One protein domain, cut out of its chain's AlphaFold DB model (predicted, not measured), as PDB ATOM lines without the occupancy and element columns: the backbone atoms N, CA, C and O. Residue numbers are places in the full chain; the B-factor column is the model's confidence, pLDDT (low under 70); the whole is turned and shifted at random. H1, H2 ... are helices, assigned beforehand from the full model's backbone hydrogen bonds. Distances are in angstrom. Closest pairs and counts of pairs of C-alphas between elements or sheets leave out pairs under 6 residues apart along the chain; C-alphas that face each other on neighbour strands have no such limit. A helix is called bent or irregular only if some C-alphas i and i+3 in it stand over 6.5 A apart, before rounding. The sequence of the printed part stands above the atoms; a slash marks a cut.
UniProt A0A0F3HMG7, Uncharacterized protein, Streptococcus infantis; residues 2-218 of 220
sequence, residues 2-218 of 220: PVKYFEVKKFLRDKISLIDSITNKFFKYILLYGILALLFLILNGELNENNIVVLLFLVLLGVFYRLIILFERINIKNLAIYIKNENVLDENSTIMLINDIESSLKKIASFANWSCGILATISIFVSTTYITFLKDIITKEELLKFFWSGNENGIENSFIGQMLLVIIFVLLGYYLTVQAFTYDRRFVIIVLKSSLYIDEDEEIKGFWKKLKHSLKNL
ATOM      1  N   PRO A   2     -78.606 -33.192  10.000       52.81
ATOM      2  CA  PRO A   2     -78.061 -31.940   9.425       52.81
ATOM      3  C   PRO A   2     -76.617 -32.102   8.912       52.81
ATOM      4  O   PRO A   2     -76.205 -31.445   7.963       52.81
ATOM      5  N   VAL A   3     -75.877 -33.036   9.515       53.56
ATOM      6  CA  VAL A   3     -74.473 -33.353   9.213       53.56
ATOM      7  C   VAL A   3     -74.260 -33.709   7.732       53.56
ATOM      8  O   VAL A   3     -73.405 -33.107   7.091       53.56
ATOM      9  N   LYS A   4     -75.135 -34.543   7.146       70.50
ATOM     10  CA  LYS A   4     -75.038 -34.947   5.732       70.50
ATOM     11  C   LYS A   4     -75.211 -33.775   4.756       70.50
ATOM     12  O   LYS A   4     -74.509 -33.716   3.756       70.50
ATOM     13  N   TYR A   5     -76.093 -32.805   5.040       80.00
ATOM     14  CA  TYR A   5     -76.224 -31.611   4.188       80.00
ATOM     15  C   TYR A   5     -74.942 -30.776   4.195       80.00
ATOM     16  O   TYR A   5     -74.484 -30.347   3.137       80.00
ATOM     17  N   PHE A   6     -74.370 -30.525   5.376       81.12
ATOM     18  CA  PHE A   6     -73.160 -29.712   5.489       81.12
ATOM     19  C   PHE A   6     -71.946 -30.398   4.861       81.12
ATOM     20  O   PHE A   6     -71.149 -29.717   4.219       81.12
ATOM     21  N   GLU A   7     -71.841 -31.721   4.975       81.94
ATOM     22  CA  GLU A   7     -70.812 -32.523   4.305       81.94
ATOM     23  C   GLU A   7     -70.941 -32.446   2.784       81.94
ATOM     24  O   GLU A   7     -69.990 -32.055   2.111       81.94
ATOM     25  N   VAL A   8     -72.137 -32.706   2.242       81.94
ATOM     26  CA  VAL A   8     -72.409 -32.630   0.796       81.94
ATOM     27  C   VAL A   8     -72.188 -31.212   0.273       81.94
ATOM     28  O   VAL A   8     -71.573 -31.018  -0.774       81.94
ATOM     29  N   LYS A   9     -72.640 -30.193   1.011       85.62
ATOM     30  CA  LYS A   9     -72.402 -28.787   0.672       85.62
ATOM     31  C   LYS A   9     -70.906 -28.486   0.613       85.62
ATOM     32  O   LYS A   9     -70.466 -27.868  -0.353       85.62
ATOM     33  N   LYS A  10     -70.151 -28.860   1.650       85.06
ATOM     34  CA  LYS A  10     -68.710 -28.601   1.733       85.06
ATOM     35  C   LYS A  10     -67.987 -29.284   0.579       85.06
ATOM     36  O   LYS A  10     -67.294 -28.615  -0.174       85.06
ATOM     37  N   PHE A  11     -68.280 -30.564   0.366       84.25
ATOM     38  CA  PHE A  11     -67.762 -31.347  -0.747       84.25
ATOM     39  C   PHE A  11     -68.015 -30.667  -2.108       84.25
ATOM     40  O   PHE A  11     -67.098 -30.480  -2.906       84.25
ATOM     41  N   LEU A  12     -69.248 -30.218  -2.361       83.50
ATOM     42  CA  LEU A  12     -69.593 -29.527  -3.604       83.50
ATOM     43  C   LEU A  12     -68.896 -28.167  -3.752       83.50
ATOM     44  O   LEU A  12     -68.548 -27.772  -4.867       83.50
ATOM     45  N   ARG A  13     -68.682 -27.451  -2.645       83.50
ATOM     46  CA  ARG A  13     -68.013 -26.143  -2.628       83.50
ATOM     47  C   ARG A  13     -66.500 -26.234  -2.789       83.50
ATOM     48  O   ARG A  13     -65.920 -25.321  -3.368       83.50
ATOM     49  N   ASP A  14     -65.899 -27.345  -2.382       82.69
ATOM     50  CA  ASP A  14     -64.487 -27.631  -2.638       82.69
ATOM     51  C   ASP A  14     -64.227 -27.889  -4.136       82.69
ATOM     52  O   ASP A  14     -63.145 -27.604  -4.644       82.69
ATOM     53  N   LYS A  15     -65.229 -28.389  -4.875       80.00
ATOM     54  CA  LYS A  15     -65.132 -28.633  -6.326       80.00
ATOM     55  C   LYS A  15     -65.530 -27.423  -7.178       80.00
ATOM     56  O   LYS A  15     -64.956 -27.222  -8.246       80.00
ATOM     57  N   ILE A  16     -66.524 -26.642  -6.746       79.75
ATOM     58  CA  ILE A  16     -66.936 -25.390  -7.395       79.75
ATOM     59  C   ILE A  16     -67.029 -24.288  -6.348       79.75
ATOM     60  O   ILE A  16     -67.960 -24.257  -5.531       79.75
ATOM     61  N   SER A  17     -66.107 -23.330  -6.451       81.00
ATOM     62  CA  SER A  17     -66.106 -22.156  -5.590       81.00
ATOM     63  C   SER A  17     -67.432 -21.405  -5.690       81.00
ATOM     64  O   SER A  17     -68.036 -21.254  -6.757       81.00
ATOM     65  N   LEU A  18     -67.892 -20.906  -4.545       77.81
ATOM     66  CA  LEU A  18     -69.063 -20.041  -4.472       77.81
ATOM     67  C   LEU A  18     -68.864 -18.778  -5.317       77.81
ATOM     68  O   LEU A  18     -69.797 -18.357  -5.998       77.81
ATOM     69  N   ILE A  19     -67.644 -18.232  -5.328       76.12
ATOM     70  CA  ILE A  19     -67.289 -17.041  -6.106       76.12
ATOM     71  C   ILE A  19     -67.462 -17.328  -7.597       76.12
ATOM     72  O   ILE A  19     -68.184 -16.599  -8.265       76.12
ATOM     73  N   ASP A  20     -66.915 -18.436  -8.101       76.94
ATOM     74  CA  ASP A  20     -67.043 -18.809  -9.517       76.94
ATOM     75  C   ASP A  20     -68.509 -18.990  -9.926       76.94
ATOM     76  O   ASP A  20     -68.942 -18.541 -10.987       76.94
ATOM     77  N   SER A  21     -69.305 -19.611  -9.053       79.75
ATOM     78  CA  SER A  21     -70.729 -19.855  -9.281       79.75
ATOM     79  C   SER A  21     -71.555 -18.557  -9.303       79.75
ATOM     80  O   SER A  21     -72.483 -18.421 -10.107       79.75
ATOM     81  N   ILE A  22     -71.220 -17.583  -8.451       80.69
ATOM     82  CA  ILE A  22     -71.847 -16.254  -8.443       80.69
ATOM     83  C   ILE A  22     -71.406 -15.442  -9.657       80.69
ATOM     84  O   ILE A  22     -72.258 -14.920 -10.373       80.69
ATOM     85  N   THR A  23     -70.105 -15.384  -9.929       80.38
ATOM     86  CA  THR A  23     -69.531 -14.650 -11.058       80.38
ATOM     87  C   THR A  23     -70.124 -15.130 -12.382       80.38
ATOM     88  O   THR A  23     -70.529 -14.313 -13.207       80.38
ATOM     89  N   ASN A  24     -70.295 -16.442 -12.568       82.88
ATOM     90  CA  ASN A  24     -70.904 -16.984 -13.784       82.88
ATOM     91  C   ASN A  24     -72.367 -16.531 -13.967       82.88
ATOM     92  O   ASN A  24     -72.792 -16.186 -15.070       82.88
ATOM     93  N   LYS A  25     -73.141 -16.470 -12.875       83.31
ATOM     94  CA  LYS A  25     -74.514 -15.944 -12.912       83.31
ATOM     95  C   LYS A  25     -74.545 -14.442 -13.156       83.31
ATOM     96  O   LYS A  25     -75.384 -13.985 -13.923       83.31
ATOM     97  N   PHE A  26     -73.634 -13.691 -12.550       81.94
ATOM     98  CA  PHE A  26     -73.497 -12.256 -12.780       81.94
ATOM     99  C   PHE A  26     -73.246 -11.951 -14.262       81.94
ATOM    100  O   PHE A  26     -74.006 -11.192 -14.860       81.94
ATOM    101  N   PHE A  27     -72.284 -12.633 -14.892       84.00
ATOM    102  CA  PHE A  27     -72.035 -12.501 -16.331       84.00
ATOM    103  C   PHE A  27     -73.248 -12.889 -17.179       84.00
ATOM    104  O   PHE A  27     -73.591 -12.180 -18.124       84.00
ATOM    105  N   LYS A  28     -73.944 -13.975 -16.822       87.00
ATOM    106  CA  LYS A  28     -75.170 -14.398 -17.508       87.00
ATOM    107  C   LYS A  28     -76.248 -13.307 -17.491       87.00
ATOM    108  O   LYS A  28     -76.857 -13.046 -18.526       87.00
ATOM    109  N   TYR A  29     -76.487 -12.684 -16.338       85.31
ATOM    110  CA  TYR A  29     -77.490 -11.626 -16.212       85.31
ATOM    111  C   TYR A  29     -77.060 -10.336 -16.907       85.31
ATOM    112  O   TYR A  29     -77.882  -9.747 -17.597       85.31
ATOM    113  N   ILE A  30     -75.788  -9.935 -16.812       86.94
ATOM    114  CA  ILE A  30     -75.268  -8.780 -17.562       86.94
ATOM    115  C   ILE A  30     -75.482  -8.959 -19.061       86.94
ATOM    116  O   ILE A  30     -75.972  -8.043 -19.713       86.94
ATOM    117  N   LEU A  31     -75.157 -10.133 -19.609       87.38
ATOM    118  CA  LEU A  31     -75.365 -10.399 -21.030       87.38
ATOM    119  C   LEU A  31     -76.848 -10.346 -21.400       87.38
ATOM    120  O   LEU A  31     -77.195  -9.751 -22.414       87.38
ATOM    121  N   LEU A  32     -77.728 -10.915 -20.571       87.94
ATOM    122  CA  LEU A  32     -79.170 -10.872 -20.808       87.94
ATOM    123  C   LEU A  32     -79.710  -9.435 -20.796       87.94
ATOM    124  O   LEU A  32     -80.433  -9.048 -21.711       87.94
ATOM    125  N   TYR A  33     -79.347  -8.638 -19.789       86.12
ATOM    126  CA  TYR A  33     -79.751  -7.234 -19.708       86.12
ATOM    127  C   TYR A  33     -79.139  -6.400 -20.836       86.12
ATOM    128  O   TYR A  33     -79.822  -5.537 -21.376       86.12
ATOM    129  N   GLY A  34     -77.905  -6.696 -21.249       85.12
ATOM    130  CA  GLY A  34     -77.270  -6.076 -22.411       85.12
ATOM    131  C   GLY A  34     -78.016  -6.370 -23.715       85.12
ATOM    132  O   GLY A  34     -78.249  -5.455 -24.499       85.12
ATOM    133  N   ILE A  35     -78.459  -7.618 -23.921       87.69
ATOM    134  CA  ILE A  35     -79.300  -7.998 -25.068       87.69
ATOM    135  C   ILE A  35     -80.633  -7.241 -25.029       87.69
ATOM    136  O   ILE A  35     -81.037  -6.674 -26.039       87.69
ATOM    137  N   LEU A  36     -81.308  -7.200 -23.874       87.12
ATOM    138  CA  LEU A  36     -82.586  -6.493 -23.723       87.12
ATOM    139  C   LEU A  36     -82.453  -4.988 -23.974       87.12
ATOM    140  O   LEU A  36     -83.279  -4.420 -24.681       87.12
ATOM    141  N   ALA A  37     -81.410  -4.355 -23.435       84.75
ATOM    142  CA  ALA A  37     -81.141  -2.939 -23.650       84.75
ATOM    143  C   ALA A  37     -80.892  -2.634 -25.133       84.75
ATOM    144  O   ALA A  37     -81.472  -1.698 -25.670       84.75
ATOM    145  N   LEU A  38     -80.100  -3.458 -25.825       85.06
ATOM    146  CA  LEU A  38     -79.871  -3.304 -27.264       85.06
ATOM    147  C   LEU A  38     -81.149  -3.479 -28.083       85.06
ATOM    148  O   LEU A  38     -81.404  -2.682 -28.979       85.06
ATOM    149  N   LEU A  39     -81.969  -4.485 -27.764       86.12
ATOM    150  CA  LEU A  39     -83.264  -4.676 -28.420       86.12
ATOM    151  C   LEU A  39     -84.183  -3.469 -28.211       86.12
ATOM    152  O   LEU A  39     -84.843  -3.039 -29.150       86.12
ATOM    153  N   PHE A  40     -84.196  -2.900 -27.006       86.50
ATOM    154  CA  PHE A  40     -84.977  -1.706 -26.694       86.50
ATOM    155  C   PHE A  40     -84.516  -0.482 -27.500       86.50
ATOM    156  O   PHE A  40     -85.343   0.217 -28.077       86.50
ATOM    157  N   LEU A  41     -83.203  -0.264 -27.610       83.44
ATOM    158  CA  LEU A  41     -82.630   0.824 -28.412       83.44
ATOM    159  C   LEU A  41     -82.938   0.679 -29.912       83.44
ATOM    160  O   LEU A  41     -83.186   1.676 -30.588       83.44
ATOM    161  N   ILE A  42     -82.958  -0.554 -30.432       83.88
ATOM    162  CA  ILE A  42     -83.375  -0.837 -31.814       83.88
ATOM    163  C   ILE A  42     -84.867  -0.523 -31.993       83.88
ATOM    164  O   ILE A  42     -85.237   0.185 -32.924       83.88
ATOM    165  N   LEU A  43     -85.723  -1.001 -31.083       82.38
ATOM    166  CA  LEU A  43     -87.177  -0.789 -31.137       82.38
ATOM    167  C   LEU A  43     -87.570   0.692 -31.062       82.38
ATOM    168  O   LEU A  43     -88.532   1.098 -31.708       82.38
ATOM    169  N   ASN A  44     -86.820   1.498 -30.309       82.75
ATOM    170  CA  ASN A  44     -87.048   2.940 -30.202       82.75
ATOM    171  C   ASN A  44     -86.466   3.742 -31.378       82.75
ATOM    172  O   ASN A  44     -86.587   4.965 -31.397       82.75
ATOM    173  N   GLY A  45     -85.824   3.087 -32.349       78.19
ATOM    174  CA  GLY A  45     -85.226   3.742 -33.514       78.19
ATOM    175  C   GLY A  45     -83.940   4.523 -33.218       78.19
ATOM    176  O   GLY A  45     -83.430   5.202 -34.105       78.19
ATOM    177  N   GLU A  46     -83.390   4.421 -32.001       77.94
ATOM    178  CA  GLU A  46     -82.101   5.030 -31.635       77.94
ATOM    179  C   GLU A  46     -80.919   4.296 -32.288       77.94
ATOM    180  O   GLU A  46     -79.872   4.890 -32.552       77.94
ATOM    181  N   LEU A  47     -81.093   3.006 -32.595       74.25
ATOM    182  CA  LEU A  47     -80.152   2.202 -33.369       74.25
ATOM    183  C   LEU A  47     -80.779   1.749 -34.686       74.25
ATOM    184  O   LEU A  47     -81.878   1.205 -34.718       74.25
ATOM    185  N   ASN A  48     -80.033   1.918 -35.777       73.44
ATOM    186  CA  ASN A  48     -80.466   1.471 -37.096       73.44
ATOM    187  C   ASN A  48     -80.370  -0.061 -37.203       73.44
ATOM    188  O   ASN A  48     -79.269  -0.617 -37.193       73.44
ATOM    189  N   GLU A  49     -81.515  -0.729 -37.346       64.88
ATOM    190  CA  GLU A  49     -81.632  -2.187 -37.503       64.88
ATOM    191  C   GLU A  49     -80.872  -2.732 -38.725       64.88
ATOM    192  O   GLU A  49     -80.376  -3.856 -38.700       64.88
ATOM    193  N   ASN A  50     -80.694  -1.903 -39.760       68.31
ATOM    194  CA  ASN A  50     -79.957  -2.263 -40.973       68.31
ATOM    195  C   ASN A  50     -78.434  -2.197 -40.796       68.31
ATOM    196  O   ASN A  50     -77.678  -2.509 -41.721       68.31
ATOM    197  N   ASN A  51     -77.952  -1.791 -39.619       78.19
ATOM    198  CA  ASN A  51     -76.534  -1.823 -39.319       78.19
ATOM    199  C   ASN A  51     -76.094  -3.264 -39.030       78.19
ATOM    200  O   ASN A  51     -76.254  -3.778 -37.921       78.19
ATOM    201  N   ILE A  52     -75.473  -3.892 -40.032       78.81
ATOM    202  CA  ILE A  52     -74.902  -5.247 -39.964       78.81
ATOM    203  C   ILE A  52     -74.034  -5.439 -38.709       78.81
ATOM    204  O   ILE A  52     -74.036  -6.518 -38.119       78.81
ATOM    205  N   VAL A  53     -73.332  -4.395 -38.257       83.19
ATOM    206  CA  VAL A  53     -72.487  -4.444 -37.054       83.19
ATOM    207  C   VAL A  53     -73.316  -4.679 -35.787       83.19
ATOM    208  O   VAL A  53     -72.930  -5.494 -34.951       83.19
ATOM    209  N   VAL A  54     -74.468  -4.013 -35.653       80.38
ATOM    210  CA  VAL A  54     -75.367  -4.154 -34.492       80.38
ATOM    211  C   VAL A  54     -75.974  -5.555 -34.463       80.38
ATOM    212  O   VAL A  54     -75.982  -6.205 -33.418       80.38
ATOM    213  N   LEU A  55     -76.406  -6.054 -35.623       80.62
ATOM    214  CA  LEU A  55     -76.977  -7.393 -35.748       80.62
ATOM    215  C   LEU A  55     -75.942  -8.488 -35.427       80.62
ATOM    216  O   LEU A  55     -76.226  -9.396 -34.645       80.62
ATOM    217  N   LEU A  56     -74.715  -8.372 -35.952       85.00
ATOM    218  CA  LEU A  56     -73.605  -9.279 -35.628       85.00
ATOM    219  C   LEU A  56     -73.247  -9.248 -34.138       85.00
ATOM    220  O   LEU A  56     -73.003 -10.299 -33.543       85.00
ATOM    221  N   PHE A  57     -73.238  -8.065 -33.522       86.88
ATOM    222  CA  PHE A  57     -72.963  -7.921 -32.095       86.88
ATOM    223  C   PHE A  57     -74.031  -8.609 -31.232       86.88
ATOM    224  O   PHE A  57     -73.700  -9.303 -30.273       86.88
ATOM    225  N   LEU A  58     -75.307  -8.492 -31.609       86.50
ATOM    226  CA  LEU A  58     -76.426  -9.115 -30.901       86.50
ATOM    227  C   LEU A  58     -76.379 -10.650 -30.993       86.50
ATOM    228  O   LEU A  58     -76.543 -11.341 -29.985       86.50
ATOM    229  N   VAL A  59     -76.054 -11.187 -32.175       86.44
ATOM    230  CA  VAL A  59     -75.806 -12.628 -32.369       86.44
ATOM    231  C   VAL A  59     -74.642 -13.100 -31.496       86.44
ATOM    232  O   VAL A  59     -74.751 -14.119 -30.812       86.44
ATOM    233  N   LEU A  60     -73.543 -12.346 -31.469       88.31
ATOM    234  CA  LEU A  60     -72.353 -12.671 -30.688       88.31
ATOM    235  C   LEU A  60     -72.645 -12.683 -29.177       88.31
ATOM    236  O   LEU A  60     -72.269 -13.639 -28.496       88.31
ATOM    237  N   LEU A  61     -73.396 -11.705 -28.659       87.88
ATOM    238  CA  LEU A  61     -73.876 -11.709 -27.271       87.88
ATOM    239  C   LEU A  61     -74.741 -12.939 -26.964       87.88
ATOM    240  O   LEU A  61     -74.558 -13.577 -25.924       87.88
ATOM    241  N   GLY A  62     -75.638 -13.313 -27.881       85.81
ATOM    242  CA  GLY A  62     -76.462 -14.517 -27.760       85.81
ATOM    243  C   GLY A  62     -75.630 -15.804 -27.696       85.81
ATOM    244  O   GLY A  62     -75.881 -16.669 -26.851       85.81
ATOM    245  N   VAL A  63     -74.591 -15.914 -28.529       88.19
ATOM    246  CA  VAL A  63     -73.652 -17.047 -28.512       88.19
ATOM    247  C   VAL A  63     -72.890 -17.105 -27.187       88.19
ATOM    248  O   VAL A  63     -72.829 -18.174 -26.573       88.19
ATOM    249  N   PHE A  64     -72.365 -15.979 -26.696       86.62
ATOM    250  CA  PHE A  64     -71.678 -15.929 -25.399       86.62
ATOM    251  C   PHE A  64     -72.595 -16.320 -24.239       86.62
ATOM    252  O   PHE A  64     -72.208 -17.125 -23.390       86.62
ATOM    253  N   TYR A  65     -73.831 -15.823 -24.235       87.19
ATOM    254  CA  TYR A  65     -74.835 -16.199 -23.244       87.19
ATOM    255  C   TYR A  65     -75.103 -17.713 -23.256       87.19
ATOM    256  O   TYR A  65     -75.105 -18.364 -22.205       87.19
ATOM    257  N   ARG A  66     -75.266 -18.306 -24.448       84.81
ATOM    258  CA  ARG A  66     -75.489 -19.750 -24.602       84.81
ATOM    259  C   ARG A  66     -74.279 -20.572 -24.158       84.81
ATOM    260  O   ARG A  66     -74.461 -21.582 -23.478       84.81
ATOM    261  N   LEU A  67     -73.060 -20.135 -24.473       84.88
ATOM    262  CA  LEU A  67     -71.834 -20.785 -24.004       84.88
ATOM    263  C   LEU A  67     -71.774 -20.820 -22.476       84.88
ATOM    264  O   LEU A  67     -71.586 -21.892 -21.909       84.88
ATOM    265  N   ILE A  68     -72.021 -19.695 -21.802       85.00
ATOM    266  CA  ILE A  68     -72.021 -19.625 -20.333       85.00
ATOM    267  C   ILE A  68     -72.999 -20.634 -19.713       85.00
ATOM    268  O   ILE A  68     -72.640 -21.350 -18.773       85.00
ATOM    269  N   ILE A  69     -74.209 -20.753 -20.272       85.06
ATOM    270  CA  ILE A  69     -75.205 -21.738 -19.822       85.06
ATOM    271  C   ILE A  69     -74.702 -23.170 -20.009       85.06
ATOM    272  O   ILE A  69     -74.865 -24.006 -19.119       85.06
ATOM    273  N   LEU A  70     -74.115 -23.477 -21.167       83.75
ATOM    274  CA  LEU A  70     -73.609 -24.817 -21.455       83.75
ATOM    275  C   LEU A  70     -72.449 -25.187 -20.526       83.75
ATOM    276  O   LEU A  70     -72.420 -26.304 -20.016       83.75
ATOM    277  N   PHE A  71     -71.539 -24.254 -20.241       81.62
ATOM    278  CA  PHE A  71     -70.464 -24.463 -19.271       81.62
ATOM    279  C   PHE A  71     -71.002 -24.724 -17.857       81.62
ATOM    280  O   PHE A  71     -70.529 -25.646 -17.190       81.62
ATOM    281  N   GLU A  72     -72.016 -23.974 -17.408       83.50
ATOM    282  CA  GLU A  72     -72.677 -24.208 -16.114       83.50
ATOM    283  C   GLU A  72     -73.300 -25.612 -16.054       83.50
ATOM    284  O   GLU A  72     -73.083 -26.347 -15.089       83.50
ATOM    285  N   ARG A  73     -74.005 -26.023 -17.118       84.12
ATOM    286  CA  ARG A  73     -74.592 -27.366 -17.218       84.12
ATOM    287  C   ARG A  73     -73.537 -28.464 -17.179       84.12
ATOM    288  O   ARG A  73     -73.720 -29.428 -16.447       84.12
ATOM    289  N   ILE A  74     -72.432 -28.322 -17.912       83.25
ATOM    290  CA  ILE A  74     -71.346 -29.315 -17.901       83.25
ATOM    291  C   ILE A  74     -70.706 -29.407 -16.510       83.25
ATOM    292  O   ILE A  74     -70.378 -30.495 -16.052       83.25
ATOM    293  N   ASN A  75     -70.558 -28.284 -15.806       83.25
ATOM    294  CA  ASN A  75     -70.037 -28.280 -14.439       83.25
ATOM    295  C   ASN A  75     -70.953 -29.039 -13.467       83.25
ATOM    296  O   ASN A  75     -70.469 -29.878 -12.712       83.25
ATOM    297  N   ILE A  76     -72.264 -28.777 -13.511       84.50
ATOM    298  CA  ILE A  76     -73.265 -29.499 -12.706       84.50
ATOM    299  C   ILE A  76     -73.256 -30.987 -13.059       84.50
ATOM    300  O   ILE A  76     -73.260 -31.831 -12.168       84.50
ATOM    301  N   LYS A  77     -73.192 -31.300 -14.355       84.38
ATOM    302  CA  LYS A  77     -73.132 -32.663 -14.874       84.38
ATOM    303  C   LYS A  77     -71.921 -33.420 -14.329       84.38
ATOM    304  O   LYS A  77     -72.089 -34.483 -13.757       84.38
ATOM    305  N   ASN A  78     -70.719 -32.856 -14.426       84.44
ATOM    306  CA  ASN A  78     -69.512 -33.500 -13.901       84.44
ATOM    307  C   ASN A  78     -69.603 -33.762 -12.389       84.44
ATOM    308  O   ASN A  78     -69.176 -34.813 -11.927       84.44
ATOM    309  N   LEU A  79     -70.183 -32.832 -11.620       82.81
ATOM    310  CA  LEU A  79     -70.421 -33.046 -10.189       82.81
ATOM    311  C   LEU A  79     -71.429 -34.167  -9.927       82.81
ATOM    312  O   LEU A  79     -71.244 -34.945  -8.998       82.81
ATOM    313  N   ALA A  80     -72.479 -34.254 -10.739       82.62
ATOM    314  CA  ALA A  80     -73.479 -35.306 -10.648       82.62
ATOM    315  C   ALA A  80     -72.884 -36.694 -10.948       82.62
ATOM    316  O   ALA A  80     -73.110 -37.619 -10.171       82.62
ATOM    317  N   ILE A  81     -72.070 -36.811 -12.007       81.31
ATOM    318  CA  ILE A  81     -71.319 -38.037 -12.341       81.31
ATOM    319  C   ILE A  81     -70.413 -38.431 -11.176       81.31
ATOM    320  O   ILE A  81     -70.390 -39.586 -10.768       81.31
ATOM    321  N   TYR A  82     -69.705 -37.464 -10.596       80.50
ATOM    322  CA  TYR A  82     -68.819 -37.720  -9.469       80.50
ATOM    323  C   TYR A  82     -69.572 -38.257  -8.239       80.50
ATOM    324  O   TYR A  82     -69.134 -39.227  -7.633       80.50
ATOM    325  N   ILE A  83     -70.722 -37.665  -7.882       79.38
ATOM    326  CA  ILE A  83     -71.549 -38.141  -6.756       79.38
ATOM    327  C   ILE A  83     -72.030 -39.577  -6.979       79.38
ATOM    328  O   ILE A  83     -71.996 -40.374  -6.041       79.38
ATOM    329  N   LYS A  84     -72.466 -39.890  -8.208       77.62
ATOM    330  CA  LYS A  84     -72.926 -41.224  -8.606       77.62
ATOM    331  C   LYS A  84     -71.778 -42.238  -8.544       77.62
ATOM    332  O   LYS A  84     -71.906 -43.263  -7.889       77.62
ATOM    333  N   ASN A  85     -70.639 -41.923  -9.161       78.00
ATOM    334  CA  ASN A  85     -69.502 -42.840  -9.274       78.00
ATOM    335  C   ASN A  85     -68.803 -43.100  -7.933       78.00
ATOM    336  O   ASN A  85     -68.343 -44.213  -7.693       78.00
ATOM    337  N   GLU A  86     -68.720 -42.102  -7.049       73.62
ATOM    338  CA  GLU A  86     -68.124 -42.278  -5.717       73.62
ATOM    339  C   GLU A  86     -69.108 -42.833  -4.672       73.62
ATOM    340  O   GLU A  86     -68.717 -43.003  -3.517       73.62
ATOM    341  N   ASN A  87     -70.364 -43.133  -5.043       67.00
ATOM    342  CA  ASN A  87     -71.417 -43.586  -4.121       67.00
ATOM    343  C   ASN A  87     -71.495 -42.724  -2.846       67.00
ATOM    344  O   ASN A  87     -71.653 -43.228  -1.733       67.00
ATOM    345  N   VAL A  88     -71.374 -41.400  -3.005       68.19
ATOM    346  CA  VAL A  88     -71.320 -40.449  -1.877       68.19
ATOM    347  C   VAL A  88     -72.588 -40.541  -1.018       68.19
ATOM    348  O   VAL A  88     -72.548 -40.338   0.197       68.19
ATOM    349  N   LEU A  89     -73.725 -40.859  -1.643       71.19
ATOM    350  CA  LEU A  89     -75.019 -41.068  -1.005       71.19
ATOM    351  C   LEU A  89     -75.757 -42.228  -1.676       71.19
ATOM    352  O   LEU A  89     -75.797 -42.314  -2.898       71.19
ATOM    353  N   ASP A  90     -76.419 -43.048  -0.863       78.62
ATOM    354  CA  ASP A  90     -77.433 -43.993  -1.336       78.62
ATOM    355  C   ASP A  90     -78.630 -43.257  -1.973       78.62
ATOM    356  O   ASP A  90     -78.936 -42.113  -1.610       78.62
ATOM    357  N   GLU A  91     -79.338 -43.912  -2.893       78.06
ATOM    358  CA  GLU A  91     -80.450 -43.327  -3.651       78.06
ATOM    359  C   GLU A  91     -81.574 -42.838  -2.723       78.06
ATOM    360  O   GLU A  91     -81.997 -41.679  -2.795       78.06
ATOM    361  N   ASN A  92     -81.971 -43.660  -1.745       82.25
ATOM    362  CA  ASN A  92     -82.993 -43.288  -0.763       82.25
ATOM    363  C   ASN A  92     -82.542 -42.110   0.111       82.25
ATOM    364  O   ASN A  92     -83.320 -41.195   0.395       82.25
ATOM    365  N   SER A  93     -81.266 -42.098   0.511       79.62
ATOM    366  CA  SER A  93     -80.684 -40.982   1.268       79.62
ATOM    367  C   SER A  93     -80.655 -39.689   0.449       79.62
ATOM    368  O   SER A  93     -80.879 -38.609   0.999       79.62
ATOM    369  N   THR A  94     -80.407 -39.791  -0.857       80.12
ATOM    370  CA  THR A  94     -80.399 -38.661  -1.793       80.12
ATOM    371  C   THR A  94     -81.797 -38.070  -1.947       80.12
ATOM    372  O   THR A  94     -81.963 -36.858  -1.815       80.12
ATOM    373  N   ILE A  95     -82.816 -38.914  -2.135       84.50
ATOM    374  CA  ILE A  95     -84.220 -38.489  -2.244       84.50
ATOM    375  C   ILE A  95     -84.696 -37.821  -0.949       84.50
ATOM    376  O   ILE A  95     -85.287 -36.740  -0.993       84.50
ATOM    377  N   MET A  96     -84.398 -38.414   0.214       85.56
ATOM    378  CA  MET A  96     -84.727 -37.808   1.509       85.56
ATOM    379  C   MET A  96     -84.080 -36.427   1.668       85.56
ATOM    380  O   MET A  96     -84.758 -35.465   2.026       85.56
ATOM    381  N   LEU A  97     -82.790 -36.305   1.336       85.88
ATOM    382  CA  LEU A  97     -82.067 -35.038   1.428       85.88
ATOM    383  C   LEU A  97     -82.644 -33.977   0.474       85.88
ATOM    384  O   LEU A  97     -82.777 -32.818   0.862       85.88
ATOM    385  N   ILE A  98     -83.021 -34.358  -0.751       87.00
ATOM    386  CA  ILE A  98     -83.686 -33.457  -1.705       87.00
ATOM    387  C   ILE A  98     -85.001 -32.938  -1.117       87.00
ATOM    388  O   ILE A  98     -85.199 -31.722  -1.070       87.00
ATOM    389  N   ASN A  99     -85.862 -33.832  -0.623       88.44
ATOM    390  CA  ASN A  99     -87.165 -33.471  -0.059       88.44
ATOM    391  C   ASN A  99     -87.032 -32.533   1.149       88.44
ATOM    392  O   ASN A  99     -87.766 -31.546   1.263       88.44
ATOM    393  N   ASP A 100     -86.060 -32.792   2.023       86.88
ATOM    394  CA  ASP A 100     -85.782 -31.944   3.181       86.88
ATOM    395  C   ASP A 100     -85.324 -30.544   2.760       86.88
ATOM    396  O   ASP A 100     -85.826 -29.534   3.274       86.88
ATOM    397  N   ILE A 101     -84.396 -30.452   1.799       87.75
ATOM    398  CA  ILE A 101     -83.927 -29.151   1.318       87.75
ATOM    399  C   ILE A 101     -85.073 -28.412   0.609       87.75
ATOM    400  O   ILE A 101     -85.239 -27.218   0.857       87.75
ATOM    401  N   GLU A 102     -85.900 -29.081  -0.198       90.31
ATOM    402  CA  GLU A 102     -87.057 -28.471  -0.870       90.31
ATOM    403  C   GLU A 102     -88.092 -27.939   0.117       90.31
ATOM    404  O   GLU A 102     -88.506 -26.780   0.022       90.31
ATOM    405  N   SER A 103     -88.456 -28.744   1.116       90.31
ATOM    406  CA  SER A 103     -89.327 -28.328   2.215       90.31
ATOM    407  C   SER A 103     -88.757 -27.100   2.926       90.31
ATOM    408  O   SER A 103     -89.465 -26.119   3.171       90.31
ATOM    409  N   SER A 104     -87.447 -27.096   3.186       88.62
ATOM    410  CA  SER A 104     -86.768 -25.960   3.807       88.62
ATOM    411  C   SER A 104     -86.788 -24.704   2.927       88.62
ATOM    412  O   SER A 104     -87.025 -23.609   3.431       88.62
ATOM    413  N   LEU A 105     -86.592 -24.847   1.614       88.75
ATOM    414  CA  LEU A 105     -86.637 -23.739   0.662       88.75
ATOM    415  C   LEU A 105     -88.044 -23.162   0.555       88.75
ATOM    416  O   LEU A 105     -88.189 -21.942   0.528       88.75
ATOM    417  N   LYS A 106     -89.073 -24.015   0.548       90.12
ATOM    418  CA  LYS A 106     -90.475 -23.589   0.544       90.12
ATOM    419  C   LYS A 106     -90.807 -22.784   1.798       90.12
ATOM    420  O   LYS A 106     -91.391 -21.711   1.681       90.12
ATOM    421  N   LYS A 107     -90.367 -23.252   2.973       89.38
ATOM    422  CA  LYS A 107     -90.523 -22.529   4.248       89.38
ATOM    423  C   LYS A 107     -89.801 -21.179   4.243       89.38
ATOM    424  O   LYS A 107     -90.365 -20.186   4.692       89.38
ATOM    425  N   ILE A 108     -88.576 -21.120   3.713       87.81
ATOM    426  CA  ILE A 108     -87.829 -19.858   3.609       87.81
ATOM    427  C   ILE A 108     -88.514 -18.903   2.630       87.81
ATOM    428  O   ILE A 108     -88.634 -17.724   2.933       87.81
ATOM    429  N   ALA A 109     -89.009 -19.390   1.491       86.38
ATOM    430  CA  ALA A 109     -89.732 -18.561   0.531       86.38
ATOM    431  C   ALA A 109     -91.036 -18.003   1.122       86.38
ATOM    432  O   ALA A 109     -91.300 -16.809   0.999       86.38
ATOM    433  N   SER A 110     -91.823 -18.831   1.822       87.88
ATOM    434  CA  SER A 110     -93.026 -18.355   2.515       87.88
ATOM    435  C   SER A 110     -92.689 -17.346   3.612       87.88
ATOM    436  O   SER A 110     -93.372 -16.334   3.734       87.88
ATOM    437  N   PHE A 111     -91.611 -17.579   4.367       88.00
ATOM    438  CA  PHE A 111     -91.133 -16.639   5.378       88.00
ATOM    439  C   PHE A 111     -90.675 -15.317   4.752       88.00
ATOM    440  O   PHE A 111     -91.039 -14.259   5.254       88.00
ATOM    441  N   ALA A 112     -89.934 -15.354   3.642       86.25
ATOM    442  CA  ALA A 112     -89.469 -14.171   2.920       86.25
ATOM    443  C   ALA A 112     -90.640 -13.312   2.437       86.25
ATOM    444  O   ALA A 112     -90.647 -12.106   2.652       86.25
ATOM    445  N   ASN A 113     -91.659 -13.937   1.841       87.38
ATOM    446  CA  ASN A 113     -92.848 -13.231   1.371       87.38
ATOM    447  C   ASN A 113     -93.637 -12.624   2.537       87.38
ATOM    448  O   ASN A 113     -94.024 -11.460   2.482       87.38
ATOM    449  N   TRP A 114     -93.834 -13.394   3.610       90.94
ATOM    450  CA  TRP A 114     -94.541 -12.930   4.803       90.94
ATOM    451  C   TRP A 114     -93.815 -11.765   5.494       90.94
ATOM    452  O   TRP A 114     -94.412 -10.726   5.765       90.94
ATOM    453  N   SER A 115     -92.508 -11.903   5.715       86.44
ATOM    454  CA  SER A 115     -91.669 -10.866   6.330       86.44
ATOM    455  C   SER A 115     -91.530  -9.618   5.457       86.44
ATOM    456  O   SER A 115     -91.553  -8.518   5.993       86.44
ATOM    457  N   CYS A 116     -91.457  -9.759   4.130       86.62
ATOM    458  CA  CYS A 116     -91.477  -8.633   3.193       86.62
ATOM    459  C   CYS A 116     -92.799  -7.853   3.291       86.62
ATOM    460  O   CYS A 116     -92.787  -6.625   3.332       86.62
ATOM    461  N   GLY A 117     -93.930  -8.559   3.429       86.00
ATOM    462  CA  GLY A 117     -95.234  -7.942   3.680       86.00
ATOM    463  C   GLY A 117     -95.260  -7.129   4.978       86.00
ATOM    464  O   GLY A 117     -95.660  -5.968   4.964       86.00
ATOM    465  N   ILE A 118     -94.757  -7.698   6.080       88.25
ATOM    466  CA  ILE A 118     -94.642  -6.987   7.365       88.25
ATOM    467  C   ILE A 118     -93.728  -5.767   7.243       88.25
ATOM    468  O   ILE A 118     -94.084  -4.687   7.713       88.25
ATOM    469  N   LEU A 119     -92.571  -5.924   6.597       87.25
ATOM    470  CA  LEU A 119     -91.615  -4.839   6.397       87.25
ATOM    471  C   LEU A 119     -92.253  -3.693   5.603       87.25
ATOM    472  O   LEU A 119     -92.110  -2.537   5.988       87.25
ATOM    473  N   ALA A 120     -93.011  -4.008   4.550       85.56
ATOM    474  CA  ALA A 120     -93.738  -3.015   3.768       85.56
ATOM    475  C   ALA A 120     -94.785  -2.276   4.617       85.56
ATOM    476  O   ALA A 120     -94.841  -1.047   4.580       85.56
ATOM    477  N   THR A 121     -95.572  -2.989   5.433       88.56
ATOM    478  CA  THR A 121     -96.568  -2.366   6.319       88.56
ATOM    479  C   THR A 121     -95.921  -1.443   7.350       88.56
ATOM    480  O   THR A 121     -96.361  -0.305   7.505       88.56
ATOM    481  N   ILE A 122     -94.855  -1.895   8.018       88.00
ATOM    482  CA  ILE A 122     -94.106  -1.071   8.979       88.00
ATOM    483  C   ILE A 122     -93.511   0.147   8.273       88.00
ATOM    484  O   ILE A 122     -93.598   1.256   8.788       88.00
ATOM    485  N   SER A 123     -92.954  -0.029   7.076       84.19
ATOM    486  CA  SER A 123     -92.336   1.059   6.324       84.19
ATOM    487  C   SER A 123     -93.345   2.131   5.908       84.19
ATOM    488  O   SER A 123     -93.054   3.324   6.013       84.19
ATOM    489  N   ILE A 124     -94.544   1.726   5.480       83.69
ATOM    490  CA  ILE A 124     -95.644   2.653   5.189       83.69
ATOM    491  C   ILE A 124     -96.081   3.356   6.473       83.69
ATOM    492  O   ILE A 124     -96.227   4.572   6.463       83.69
ATOM    493  N   PHE A 125     -96.234   2.624   7.579       86.81
ATOM    494  CA  PHE A 125     -96.633   3.193   8.866       86.81
ATOM    495  C   PHE A 125     -95.631   4.235   9.386       86.81
ATOM    496  O   PHE A 125     -96.021   5.343   9.737       86.81
ATOM    497  N   VAL A 126     -94.331   3.932   9.365       83.75
ATOM    498  CA  VAL A 126     -93.281   4.890   9.749       83.75
ATOM    499  C   VAL A 126     -93.320   6.122   8.845       83.75
ATOM    500  O   VAL A 126     -93.238   7.247   9.333       83.75
ATOM    501  N   SER A 127     -93.509   5.925   7.537       79.81
ATOM    502  CA  SER A 127     -93.596   7.029   6.576       79.81
ATOM    503  C   SER A 127     -94.816   7.915   6.831       79.81
ATOM    504  O   SER A 127     -94.701   9.139   6.811       79.81
ATOM    505  N   THR A 128     -95.983   7.333   7.118       80.06
ATOM    506  CA  THR A 128     -97.201   8.103   7.404       80.06
ATOM    507  C   THR A 128     -97.114   8.821   8.746       80.06
ATOM    508  O   THR A 128     -97.481   9.995   8.817       80.06
ATOM    509  N   THR A 129     -96.579   8.183   9.794       81.94
ATOM    510  CA  THR A 129     -96.319   8.839  11.085       81.94
ATOM    511  C   THR A 129     -95.352  10.009  10.927       81.94
ATOM    512  O   THR A 129     -95.628  11.085  11.447       81.94
ATOM    513  N   TYR A 130     -94.271   9.845  10.161       79.00
ATOM    514  CA  TYR A 130     -93.308  10.915   9.892       79.00
ATOM    515  C   TYR A 130     -93.949  12.103   9.160       79.00
ATOM    516  O   TYR A 130     -93.799  13.246   9.584       79.00
ATOM    517  N   ILE A 131     -94.740  11.842   8.112       76.19
ATOM    518  CA  ILE A 131     -95.495  12.884   7.393       76.19
ATOM    519  C   ILE A 131     -96.475  13.604   8.328       76.19
ATOM    520  O   ILE A 131     -96.636  14.820   8.244       76.19
ATOM    521  N   THR A 132     -97.121  12.862   9.228       78.31
ATOM    522  CA  THR A 132     -98.070  13.426  10.195       78.31
ATOM    523  C   THR A 132     -97.353  14.325  11.199       78.31
ATOM    524  O   THR A 132     -97.787  15.448  11.419       78.31
ATOM    525  N   PHE A 133     -96.201  13.895  11.714       76.50
ATOM    526  CA  PHE A 133     -95.360  14.708  12.592       76.50
ATOM    527  C   PHE A 133     -94.889  16.001  11.921       76.50
ATOM    528  O   PHE A 133     -94.909  17.062  12.537       76.50
ATOM    529  N   LEU A 134     -94.502  15.941  10.643       71.44
ATOM    530  CA  LEU A 134     -94.129  17.141   9.894       71.44
ATOM    531  C   LEU A 134     -95.308  18.109   9.737       71.44
ATOM    532  O   LEU A 134     -95.110  19.318   9.830       71.44
ATOM    533  N   LYS A 135     -96.527  17.587   9.551       69.38
ATOM    534  CA  LYS A 135     -97.770  18.375   9.494       69.38
ATOM    535  C   LYS A 135     -98.066  19.141  10.777       69.38
ATOM    536  O   LYS A 135     -98.641  20.222  10.697       69.38
ATOM    537  N   ASP A 136     -97.650  18.615  11.919       70.62
ATOM    538  CA  ASP A 136     -97.842  19.279  13.206       70.62
ATOM    539  C   ASP A 136     -96.781  20.364  13.479       70.62
ATOM    540  O   ASP A 136     -96.993  21.227  14.329       70.62
ATOM    541  N   ILE A 137     -95.659  20.358  12.749       71.62
ATOM    542  CA  ILE A 137     -94.532  21.291  12.935       71.62
ATOM    543  C   ILE A 137     -94.531  22.416  11.885       71.62
ATOM    544  O   ILE A 137     -94.103  23.531  12.180       71.62
ATOM    545  N   ILE A 138     -94.992  22.144  10.660       68.38
ATOM    546  CA  ILE A 138     -94.851  23.031   9.494       68.38
ATOM    547  C   ILE A 138     -96.230  23.437   8.952       68.38
ATOM    548  O   ILE A 138     -97.183  22.658   8.970       68.38
ATOM    549  N   THR A 139     -96.351  24.660   8.422       70.81
ATOM    550  CA  THR A 139     -97.599  25.118   7.794       70.81
ATOM    551  C   THR A 139     -97.941  24.318   6.530       70.81
ATOM    552  O   THR A 139     -97.079  23.848   5.788       70.81
ATOM    553  N   LYS A 140     -99.240  24.164   6.244       65.69
ATOM    554  CA  LYS A 140     -99.741  23.329   5.134       65.69
ATOM    555  C   LYS A 140     -99.185  23.746   3.758       65.69
ATOM    556  O   LYS A 140     -98.996  22.891   2.896       65.69
ATOM    557  N   GLU A 141     -98.917  25.037   3.558       65.62
ATOM    558  CA  GLU A 141     -98.352  25.591   2.319       65.62
ATOM    559  C   GLU A 141     -96.852  25.306   2.168       65.62
ATOM    560  O   GLU A 141     -96.404  24.958   1.075       65.62
ATOM    561  N   GLU A 142     -96.080  25.381   3.254       65.06
ATOM    562  CA  GLU A 142     -94.661  25.003   3.264       65.06
ATOM    563  C   GLU A 142     -94.478  23.493   3.090       65.06
ATOM    564  O   GLU A 142     -93.577  23.070   2.373       65.06
ATOM    565  N   LEU A 143     -95.377  22.674   3.644       64.81
ATOM    566  CA  LEU A 143     -95.399  21.227   3.406       64.81
ATOM    567  C   LEU A 143     -95.721  20.863   1.966       64.81
ATOM    568  O   LEU A 143     -95.082  19.980   1.405       64.81
ATOM    569  N   LEU A 144     -96.698  21.534   1.353       65.25
ATOM    570  CA  LEU A 144     -96.999  21.325  -0.061       65.25
ATOM    571  C   LEU A 144     -95.809  21.715  -0.934       65.25
ATOM    572  O   LEU A 144     -95.457  20.958  -1.834       65.25
ATOM    573  N   LYS A 145     -95.137  22.828  -0.620       68.06
ATOM    574  CA  LYS A 145     -93.875  23.186  -1.274       68.06
ATOM    575  C   LYS A 145     -92.789  22.149  -1.017       68.06
ATOM    576  O   LYS A 145     -92.103  21.819  -1.959       68.06
ATOM    577  N   PHE A 146     -92.656  21.582   0.178       64.12
ATOM    578  CA  PHE A 146     -91.639  20.569   0.487       64.12
ATOM    579  C   PHE A 146     -91.895  19.218  -0.208       64.12
ATOM    580  O   PHE A 146     -90.971  18.580  -0.703       64.12
ATOM    581  N   PHE A 147     -93.154  18.779  -0.290       61.69
ATOM    582  CA  PHE A 147     -93.517  17.538  -0.981       61.69
ATOM    583  C   PHE A 147     -93.425  17.657  -2.506       61.69
ATOM    584  O   PHE A 147     -93.108  16.667  -3.166       61.69
ATOM    585  N   TRP A 148     -93.689  18.850  -3.052       60.41
ATOM    586  CA  TRP A 148     -93.748  19.112  -4.493       60.41
ATOM    587  C   TRP A 148     -92.593  19.976  -5.032       60.41
ATOM    588  O   TRP A 148     -92.545  20.225  -6.240       60.41
ATOM    589  N   SER A 149     -91.640  20.420  -4.203       51.22
ATOM    590  CA  SER A 149     -90.434  21.124  -4.662       51.22
ATOM    591  C   SER A 149     -89.576  20.131  -5.433       51.22
ATOM    592  O   SER A 149     -88.936  19.268  -4.838       51.22
ATOM    593  N   GLY A 150     -89.619  20.225  -6.760       49.41
ATOM    594  CA  GLY A 150     -89.001  19.263  -7.678       49.41
ATOM    595  C   GLY A 150     -89.939  18.748  -8.773       49.41
ATOM    596  O   GLY A 150     -89.484  18.055  -9.681       49.41
ATOM    597  N   ASN A 151     -91.229  19.109  -8.739       49.91
ATOM    598  CA  ASN A 151     -92.241  18.591  -9.664       49.91
ATOM    599  C   ASN A 151     -92.138  19.093 -11.120       49.91
ATOM    600  O   ASN A 151     -92.954  18.700 -11.948       49.91
ATOM    601  N   GLU A 152     -91.146  19.917 -11.469       53.38
ATOM    602  CA  GLU A 152     -90.900  20.260 -12.880       53.38
ATOM    603  C   GLU A 152     -90.485  19.023 -13.707       53.38
ATOM    604  O   GLU A 152     -90.719  19.006 -14.911       53.38
ATOM    605  N   ASN A 153     -89.987  17.949 -13.063       50.91
ATOM    606  CA  ASN A 153     -89.465  16.744 -13.731       50.91
ATOM    607  C   ASN A 153     -90.165  15.412 -13.341       50.91
ATOM    608  O   ASN A 153     -89.625  14.342 -13.613       50.91
ATOM    609  N   GLY A 154     -91.361  15.439 -12.731       56.53
ATOM    610  CA  GLY A 154     -92.170  14.236 -12.441       56.53
ATOM    611  C   GLY A 154     -92.058  13.654 -11.018       56.53
ATOM    612  O   GLY A 154     -91.279  14.116 -10.186       56.53
ATOM    613  N   ILE A 155     -92.874  12.624 -10.727       57.19
ATOM    614  CA  ILE A 155     -93.060  12.032  -9.377       57.19
ATOM    615  C   ILE A 155     -91.752  11.490  -8.785       57.19
ATOM    616  O   ILE A 155     -91.574  11.559  -7.569       57.19
ATOM    617  N   GLU A 156     -90.821  11.007  -9.610       57.59
ATOM    618  CA  GLU A 156     -89.526  10.454  -9.178       57.59
ATOM    619  C   GLU A 156     -88.663  11.466  -8.406       57.59
ATOM    620  O   GLU A 156     -87.968  11.086  -7.465       57.59
ATOM    621  N   ASN A 157     -88.770  12.756  -8.739       59.78
ATOM    622  CA  ASN A 157     -88.027  13.835  -8.082       59.78
ATOM    623  C   ASN A 157     -88.762  14.461  -6.888       59.78
ATOM    624  O   ASN A 157     -88.213  15.337  -6.222       59.78
ATOM    625  N   SER A 158     -89.990  14.027  -6.600       70.81
ATOM    626  CA  SER A 158     -90.717  14.472  -5.410       70.81
ATOM    627  C   SER A 158     -90.174  13.789  -4.152       70.81
ATOM    628  O   SER A 158     -89.722  12.643  -4.198       70.81
ATOM    629  N   PHE A 159     -90.286  14.445  -2.994       71.00
ATOM    630  CA  PHE A 159     -89.920  13.844  -1.704       71.00
ATOM    631  C   PHE A 159     -90.664  12.515  -1.457       71.00
ATOM    632  O   PHE A 159     -90.097  11.554  -0.942       71.00
ATOM    633  N   ILE A 160     -91.929  12.428  -1.888       71.25
ATOM    634  CA  ILE A 160     -92.743  11.204  -1.807       71.25
ATOM    635  C   ILE A 160     -92.170  10.107  -2.711       71.25
ATOM    636  O   ILE A 160     -92.058   8.957  -2.285       71.25
ATOM    637  N   GLY A 161     -91.789  10.463  -3.941       71.25
ATOM    638  CA  GLY A 161     -91.146   9.555  -4.887       71.25
ATOM    639  C   GLY A 161     -89.839   8.997  -4.342       71.25
ATOM    640  O   GLY A 161     -89.660   7.783  -4.344       71.25
ATOM    641  N   GLN A 162     -88.982   9.852  -3.777       75.88
ATOM    642  CA  GLN A 162     -87.726   9.436  -3.144       75.88
ATOM    643  C   GLN A 162     -87.959   8.500  -1.952       75.88
ATOM    644  O   GLN A 162     -87.286   7.475  -1.841       75.88
ATOM    645  N   MET A 163     -88.947   8.788  -1.097       78.56
ATOM    646  CA  MET A 163     -89.314   7.904   0.015       78.56
ATOM    647  C   MET A 163     -89.783   6.533  -0.488       78.56
ATOM    648  O   MET A 163     -89.285   5.515  -0.018       78.56
ATOM    649  N   LEU A 164     -90.672   6.479  -1.486       80.31
ATOM    650  CA  LEU A 164     -91.099   5.215  -2.101       80.31
ATOM    651  C   LEU A 164     -89.921   4.438  -2.705       80.31
ATOM    652  O   LEU A 164     -89.838   3.222  -2.536       80.31
ATOM    653  N   LEU A 165     -88.985   5.133  -3.353       81.50
ATOM    654  CA  LEU A 165     -87.779   4.545  -3.934       81.50
ATOM    655  C   LEU A 165     -86.886   3.900  -2.864       81.50
ATOM    656  O   LEU A 165     -86.428   2.769  -3.039       81.50
ATOM    657  N   VAL A 166     -86.696   4.569  -1.722       84.00
ATOM    658  CA  VAL A 166     -85.961   4.018  -0.573       84.00
ATOM    659  C   VAL A 166     -86.644   2.760  -0.039       84.00
ATOM    660  O   VAL A 166     -85.973   1.754   0.187       84.00
ATOM    661  N   ILE A 167     -87.974   2.770   0.107       83.31
ATOM    662  CA  ILE A 167     -88.740   1.597   0.560       83.31
ATOM    663  C   ILE A 167     -88.543   0.421  -0.403       83.31
ATOM    664  O   ILE A 167     -88.260  -0.697   0.032       83.31
ATOM    665  N   ILE A 168     -88.641   0.672  -1.712       85.38
ATOM    666  CA  ILE A 168     -88.415  -0.342  -2.746       85.38
ATOM    667  C   ILE A 168     -86.995  -0.905  -2.642       85.38
ATOM    668  O   ILE A 168     -86.835  -2.126  -2.647       85.38
ATOM    669  N   PHE A 169     -85.971  -0.062  -2.488       83.81
ATOM    670  CA  PHE A 169     -84.588  -0.525  -2.353       83.81
ATOM    671  C   PHE A 169     -84.345  -1.343  -1.083       83.81
ATOM    672  O   PHE A 169     -83.633  -2.346  -1.141       83.81
ATOM    673  N   VAL A 170     -84.955  -0.972   0.044       84.44
ATOM    674  CA  VAL A 170     -84.865  -1.742   1.294       84.44
ATOM    675  C   VAL A 170     -85.518  -3.118   1.130       84.44
ATOM    676  O   VAL A 170     -84.909  -4.132   1.480       84.44
ATOM    677  N   LEU A 171     -86.719  -3.181   0.541       84.62
ATOM    678  CA  LEU A 171     -87.415  -4.445   0.270       84.62
ATOM    679  C   LEU A 171     -86.632  -5.319  -0.719       84.62
ATOM    680  O   LEU A 171     -86.488  -6.524  -0.503       84.62
ATOM    681  N   LEU A 172     -86.081  -4.713  -1.773       84.12
ATOM    682  CA  LEU A 172     -85.244  -5.391  -2.760       84.12
ATOM    683  C   LEU A 172     -83.973  -5.951  -2.110       84.12
ATOM    684  O   LEU A 172     -83.660  -7.125  -2.290       84.12
ATOM    685  N   GLY A 173     -83.261  -5.144  -1.320       82.75
ATOM    686  CA  GLY A 173     -82.051  -5.556  -0.610       82.75
ATOM    687  C   GLY A 173     -82.317  -6.699   0.370       82.75
ATOM    688  O   GLY A 173     -81.577  -7.687   0.393       82.75
ATOM    689  N   TYR A 174     -83.419  -6.623   1.120       84.44
ATOM    690  CA  TYR A 174     -83.871  -7.710   1.985       84.44
ATOM    691  C   TYR A 174     -84.130  -8.996   1.191       84.44
ATOM    692  O   TYR A 174     -83.593 -10.060   1.511       84.44
ATOM    693  N   TYR A 175     -84.905  -8.895   0.111       81.38
ATOM    694  CA  TYR A 175     -85.247 -10.034  -0.729       81.38
ATOM    695  C   TYR A 175     -84.005 -10.686  -1.356       81.38
ATOM    696  O   TYR A 175     -83.853 -11.909  -1.305       81.38
ATOM    697  N   LEU A 176     -83.072  -9.880  -1.874       79.94
ATOM    698  CA  LEU A 176     -81.792 -10.345  -2.415       79.94
ATOM    699  C   LEU A 176     -80.938 -11.043  -1.353       79.94
ATOM    700  O   LEU A 176     -80.338 -12.080  -1.635       79.94
ATOM    701  N   THR A 177     -80.935 -10.532  -0.123       79.31
ATOM    702  CA  THR A 177     -80.219 -11.148   1.002       79.31
ATOM    703  C   THR A 177     -80.771 -12.541   1.300       79.31
ATOM    704  O   THR A 177     -80.016 -13.512   1.373       79.31
ATOM    705  N   VAL A 178     -82.098 -12.687   1.383       81.88
ATOM    706  CA  VAL A 178     -82.732 -13.999   1.584       81.88
ATOM    707  C   VAL A 178     -82.428 -14.945   0.419       81.88
ATOM    708  O   VAL A 178     -82.111 -16.120   0.633       81.88
ATOM    709  N   GLN A 179     -82.463 -14.447  -0.819       79.44
ATOM    710  CA  GLN A 179     -82.088 -15.250  -1.979       79.44
ATOM    711  C   GLN A 179     -80.637 -15.737  -1.904       79.44
ATOM    712  O   GLN A 179     -80.397 -16.924  -2.150       79.44
ATOM    713  N   ALA A 180     -79.697 -14.875  -1.508       77.62
ATOM    714  CA  ALA A 180     -78.293 -15.231  -1.331       77.62
ATOM    715  C   ALA A 180     -78.115 -16.344  -0.283       77.62
ATOM    716  O   ALA A 180     -77.428 -17.330  -0.548       77.62
ATOM    717  N   PHE A 181     -78.822 -16.278   0.850       78.25
ATOM    718  CA  PHE A 181     -78.790 -17.343   1.864       78.25
ATOM    719  C   PHE A 181     -79.348 -18.685   1.367       78.25
ATOM    720  O   PHE A 181     -78.887 -19.751   1.781       78.25
ATOM    721  N   THR A 182     -80.322 -18.669   0.452       84.62
ATOM    722  CA  THR A 182     -80.872 -19.903  -0.142       84.62
ATOM    723  C   THR A 182     -80.046 -20.467  -1.297       84.62
ATOM    724  O   THR A 182     -80.332 -21.570  -1.771       84.62
ATOM    725  N   TYR A 183     -79.020 -19.744  -1.749       83.50
ATOM    726  CA  TYR A 183     -78.256 -20.072  -2.949       83.50
ATOM    727  C   TYR A 183     -77.614 -21.459  -2.890       83.50
ATOM    728  O   TYR A 183     -77.808 -22.277  -3.790       83.50
ATOM    729  N   ASP A 184     -76.898 -21.747  -1.801       84.38
ATOM    730  CA  ASP A 184     -76.233 -23.034  -1.594       84.38
ATOM    731  C   ASP A 184     -77.225 -24.195  -1.602       84.38
ATOM    732  O   ASP A 184     -76.972 -25.226  -2.213       84.38
ATOM    733  N   ARG A 185     -78.382 -24.025  -0.958       85.31
ATOM    734  CA  ARG A 185     -79.433 -25.051  -0.911       85.31
ATOM    735  C   ARG A 185     -79.980 -25.363  -2.302       85.31
ATOM    736  O   ARG A 185     -80.130 -26.531  -2.644       85.31
ATOM    737  N   ARG A 186     -80.220 -24.334  -3.121       85.94
ATOM    738  CA  ARG A 186     -80.664 -24.504  -4.516       85.94
ATOM    739  C   ARG A 186     -79.598 -25.192  -5.365       85.94
ATOM    740  O   ARG A 186     -79.928 -26.084  -6.135       85.94
ATOM    741  N   PHE A 187     -78.334 -24.804  -5.207       86.00
ATOM    742  CA  PHE A 187     -77.219 -25.431  -5.915       86.00
ATOM    743  C   PHE A 187     -77.088 -26.920  -5.569       86.00
ATOM    744  O   PHE A 187     -77.052 -27.748  -6.475       86.00
ATOM    745  N   VAL A 188     -77.107 -27.264  -4.278       85.56
ATOM    746  CA  VAL A 188     -77.028 -28.657  -3.809       85.56
ATOM    747  C   VAL A 188     -78.178 -29.496  -4.377       85.56
ATOM    748  O   VAL A 188     -77.918 -30.559  -4.930       85.56
ATOM    749  N   ILE A 189     -79.427 -29.011  -4.336       87.88
ATOM    750  CA  ILE A 189     -80.569 -29.731  -4.935       87.88
ATOM    751  C   ILE A 189     -80.359 -29.983  -6.425       87.88
ATOM    752  O   ILE A 189     -80.633 -31.082  -6.893       87.88
ATOM    753  N   ILE A 190     -79.909 -28.978  -7.181       86.62
ATOM    754  CA  ILE A 190     -79.730 -29.114  -8.632       86.62
ATOM    755  C   ILE A 190     -78.731 -30.230  -8.940       86.62
ATOM    756  O   ILE A 190     -78.988 -31.047  -9.823       86.62
ATOM    757  N   VAL A 191     -77.627 -30.297  -8.195       84.81
ATOM    758  CA  VAL A 191     -76.610 -31.333  -8.386       84.81
ATOM    759  C   VAL A 191     -77.133 -32.711  -7.967       84.81
ATOM    760  O   VAL A 191     -76.992 -33.650  -8.740       84.81
ATOM    761  N   LEU A 192     -77.793 -32.827  -6.809       84.69
ATOM    762  CA  LEU A 192     -78.342 -34.101  -6.318       84.69
ATOM    763  C   LEU A 192     -79.464 -34.654  -7.204       84.69
ATOM    764  O   LEU A 192     -79.537 -35.851  -7.449       84.69
ATOM    765  N   LYS A 193     -80.342 -33.791  -7.723       86.62
ATOM    766  CA  LYS A 193     -81.322 -34.214  -8.729       86.62
ATOM    767  C   LYS A 193     -80.614 -34.687  -9.987       86.62
ATOM    768  O   LYS A 193     -80.948 -35.735 -10.516       86.62
ATOM    769  N   SER A 194     -79.615 -33.936 -10.445       83.62
ATOM    770  CA  SER A 194     -78.859 -34.311 -11.639       83.62
ATOM    771  C   SER A 194     -78.137 -35.651 -11.467       83.62
ATOM    772  O   SER A 194     -78.059 -36.388 -12.438       83.62
ATOM    773  N   SER A 195     -77.660 -36.009 -10.266       81.81
ATOM    774  CA  SER A 195     -77.010 -37.308 -10.028       81.81
ATOM    775  C   SER A 195     -77.966 -38.497 -10.074       81.81
ATOM    776  O   SER A 195     -77.522 -39.591 -10.394       81.81
ATOM    777  N   LEU A 196     -79.260 -38.300  -9.794       80.00
ATOM    778  CA  LEU A 196     -80.265 -39.367  -9.887       80.00
ATOM    779  C   LEU A 196     -80.644 -39.711 -11.335       80.00
ATOM    780  O   LEU A 196     -81.028 -40.839 -11.611       80.00
ATOM    781  N   TYR A 197     -80.551 -38.745 -12.252       74.25
ATOM    782  CA  TYR A 197     -81.020 -38.890 -13.639       74.25
ATOM    783  C   TYR A 197     -79.888 -38.974 -14.668       74.25
ATOM    784  O   TYR A 197     -80.142 -38.855 -15.866       74.25
ATOM    785  N   ILE A 198     -78.631 -39.088 -14.228       77.06
ATOM    786  CA  ILE A 198     -77.489 -39.114 -15.141       77.06
ATOM    787  C   ILE A 198     -77.116 -40.547 -15.522       77.06
ATOM    788  O   ILE A 198     -76.622 -41.327 -14.708       77.06
ATOM    789  N   ASP A 199     -77.307 -40.868 -16.797       68.19
ATOM    790  CA  ASP A 199     -76.935 -42.171 -17.364       68.19
ATOM    791  C   ASP A 199     -75.486 -42.204 -17.874       68.19
ATOM    792  O   ASP A 199     -74.959 -43.261 -18.194       68.19
ATOM    793  N   GLU A 200     -74.828 -41.045 -17.955       69.31
ATOM    794  CA  GLU A 200     -73.461 -40.930 -18.457       69.31
ATOM    795  C   GLU A 200     -72.424 -41.088 -17.344       69.31
ATOM    796  O   GLU A 200     -72.529 -40.440 -16.302       69.31
ATOM    797  N   ASP A 201     -71.375 -41.869 -17.609       61.94
ATOM    798  CA  ASP A 201     -70.334 -42.173 -16.619       61.94
ATOM    799  C   ASP A 201     -69.013 -41.410 -16.864       61.94
ATOM    800  O   ASP A 201     -68.118 -41.415 -16.015       61.94
ATOM    801  N   GLU A 202     -68.879 -40.708 -18.000       68.88
ATOM    802  CA  GLU A 202     -67.658 -39.975 -18.363       68.88
ATOM    803  C   GLU A 202     -67.714 -38.474 -18.026       68.88
ATOM    804  O   GLU A 202     -68.509 -37.698 -18.565       68.88
ATOM    805  N   GLU A 203     -66.781 -38.027 -17.182       70.31
ATOM    806  CA  GLU A 203     -66.609 -36.613 -16.844       70.31
ATOM    807  C   GLU A 203     -65.930 -35.798 -17.967       70.31
ATOM    808  O   GLU A 203     -64.844 -36.126 -18.459       70.31
ATOM    809  N   ILE A 204     -66.469 -34.614 -18.277       72.19
ATOM    810  CA  ILE A 204     -65.872 -33.671 -19.238       72.19
ATOM    811  C   ILE A 204     -64.957 -32.682 -18.495       72.19
ATOM    812  O   ILE A 204     -65.345 -31.555 -18.163       72.19
ATOM    813  N   LYS A 205     -63.712 -33.090 -18.210       69.56
ATOM    814  CA  LYS A 205     -62.708 -32.246 -17.523       69.56
ATOM    815  C   LYS A 205     -61.906 -31.356 -18.486       69.56
ATOM    816  O   LYS A 205     -61.474 -31.799 -19.545       69.56
ATOM    817  N   GLY A 206     -61.646 -30.111 -18.073       70.75
ATOM    818  CA  GLY A 206     -60.781 -29.151 -18.780       70.75
ATOM    819  C   GLY A 206     -61.515 -28.167 -19.703       70.75
ATOM    820  O   GLY A 206     -62.481 -28.526 -20.373       70.75
ATOM    821  N   PHE A 207     -61.038 -26.916 -19.749       70.38
ATOM    822  CA  PHE A 207     -61.672 -25.816 -20.494       70.38
ATOM    823  C   PHE A 207     -61.870 -26.138 -21.980       70.38
ATOM    824  O   PHE A 207     -62.977 -26.012 -22.486       70.38
ATOM    825  N   TRP A 208     -60.837 -26.644 -22.660       72.06
ATOM    826  CA  TRP A 208     -60.898 -26.968 -24.091       72.06
ATOM    827  C   TRP A 208     -61.863 -28.109 -24.425       72.06
ATOM    828  O   TRP A 208     -62.560 -28.043 -25.435       72.06
ATOM    829  N   LYS A 209     -61.955 -29.139 -23.572       77.44
ATOM    830  CA  LYS A 209     -62.932 -30.225 -23.757       77.44
ATOM    831  C   LYS A 209     -64.358 -29.721 -23.542       77.44
ATOM    832  O   LYS A 209     -65.235 -30.055 -24.334       77.44
ATOM    833  N   LYS A 210     -64.572 -28.873 -22.528       78.00
ATOM    834  CA  LYS A 210     -65.861 -28.211 -22.288       78.00
ATOM    835  C   LYS A 210     -66.247 -27.321 -23.461       78.00
ATOM    836  O   LYS A 210     -67.336 -27.484 -23.985       78.00
ATOM    837  N   LEU A 211     -65.329 -26.482 -23.939       75.88
ATOM    838  CA  LEU A 211     -65.534 -25.623 -25.103       75.88
ATOM    839  C   LEU A 211     -65.901 -26.450 -26.341       75.88
ATOM    840  O   LEU A 211     -66.902 -26.166 -26.986       75.88
ATOM    841  N   LYS A 212     -65.145 -27.513 -26.642       80.44
ATOM    842  CA  LYS A 212     -65.419 -28.404 -27.781       80.44
ATOM    843  C   LYS A 212     -66.794 -29.065 -27.668       80.44
ATOM    844  O   LYS A 212     -67.519 -29.136 -28.657       80.44
ATOM    845  N   HIS A 213     -67.167 -29.527 -26.474       78.00
ATOM    846  CA  HIS A 213     -68.479 -30.120 -26.229       78.00
ATOM    847  C   HIS A 213     -69.609 -29.085 -26.346       78.00
ATOM    848  O   HIS A 213     -70.622 -29.346 -26.989       78.00
ATOM    849  N   SER A 214     -69.422 -27.884 -25.795       76.81
ATOM    850  CA  SER A 214     -70.380 -26.782 -25.905       76.81
ATOM    851  C   SER A 214     -70.560 -26.314 -27.347       76.81
ATOM    852  O   SER A 214     -71.693 -26.098 -27.758       76.81
ATOM    853  N   LEU A 215     -69.477 -26.212 -28.124       77.44
ATOM    854  CA  LEU A 215     -69.514 -25.868 -29.549       77.44
ATOM    855  C   LEU A 215     -70.225 -26.947 -30.376       77.44
ATOM    856  O   LEU A 215     -70.995 -26.617 -31.272       77.44
ATOM    857  N   LYS A 216     -70.030 -28.232 -30.049       79.06
ATOM    858  CA  LYS A 216     -70.752 -29.338 -30.699       79.06
ATOM    859  C   LYS A 216     -72.259 -29.299 -30.410       79.06
ATOM    860  O   LYS A 216     -73.052 -29.610 -31.289       79.06
ATOM    861  N   ASN A 217     -72.646 -28.869 -29.209       74.62
ATOM    862  CA  ASN A 217     -74.044 -28.768 -28.769       74.62
ATOM    863  C   ASN A 217     -74.647 -27.363 -28.972       74.62
ATOM    864  O   ASN A 217     -75.678 -27.017 -28.385       74.62
ATOM    865  N   LEU A 218     -73.999 -26.534 -29.793       73.69
ATOM    866  CA  LEU A 218     -74.435 -25.174 -30.105       73.69
ATOM    867  C   LEU A 218     -75.426 -25.125 -31.277       73.69
ATOM    868  O   LEU A 218     -75.729 -24.036 -31.749       73.69
TER     869      LEU A 218
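AT A GLANCE: This is residues 2 to 218 of the 220 residues of an uncharacterized protein of Streptococcus infantis (UniProt A0A0F3HMG7). Two long helical arms meet at one corner as a V: the hairpin H2 and H3, and H4 with H6a running back along it. H6b and H1 pack in the corner, H5 caps the far end of the H4 arm, and H7 packs on H3. The printed part has 217 residues with seven named helices, H1 to H7 in order, and no named strand: all helix. It is loose, with a radius of gyration of the C-alphas of 24.9 A, and flat, spanning 76 by 56 by 22 A.

HOW THE PARTS SIT: H1, residues 2 to 15, touches H6b, residues 184 to 196, about perpendicular at 85 degrees; the closest C-alphas, of Lys 9 and Val 188, are 6.4 A apart. H6, residues 159 to 196, was assigned as one helix by its hydrogen bonds but is bent, C-alphas 181 and 184 being 7.1 A apart; its arms H6a, residues 159 to 181, and H6b stand at a steep tilt of 43 degrees. H2, residues 18 to 43, and H3, residues 52 to 85, form a hairpin at a shallow tilt of 26 degrees, closest at the C-alphas of Lys 28 and Tyr 65, 6.0 A. H3 touches H6b with residues 76 to 84 alone, closest at the C-alphas of Ala 80 and Ser 195, 4.1 A. H4, residues 91 to 137, touches H6a at a shallow tilt of 18 degrees, opposite ways, closest at the C-alphas of Cys 116 and Leu 171, 6.5 A. H5, residues 140 to 148, touches H6a, and H7, residues 207 to 216, touches H3. In each helix and arm every O i to N i+4 pair is within hydrogen-bond range.

IN THESE COORDINATES: H1 begins at C-alpha 2 (-78.061, -31.940, 9.425). H2 is 37.5 A long, H3 48.8 A, H4 68.2 A and H6a 33.3 A. H7 ends at C-alpha 216 (-70.752, -29.338, -30.699).

THE WHOLE: The C-alphas farthest apart, of Thr 139 and Asp 201, are 76.6 A apart. The printed part has no cut and no long link. Its mean pLDDT is 79.2, with residues 140 to 157 among those under 70.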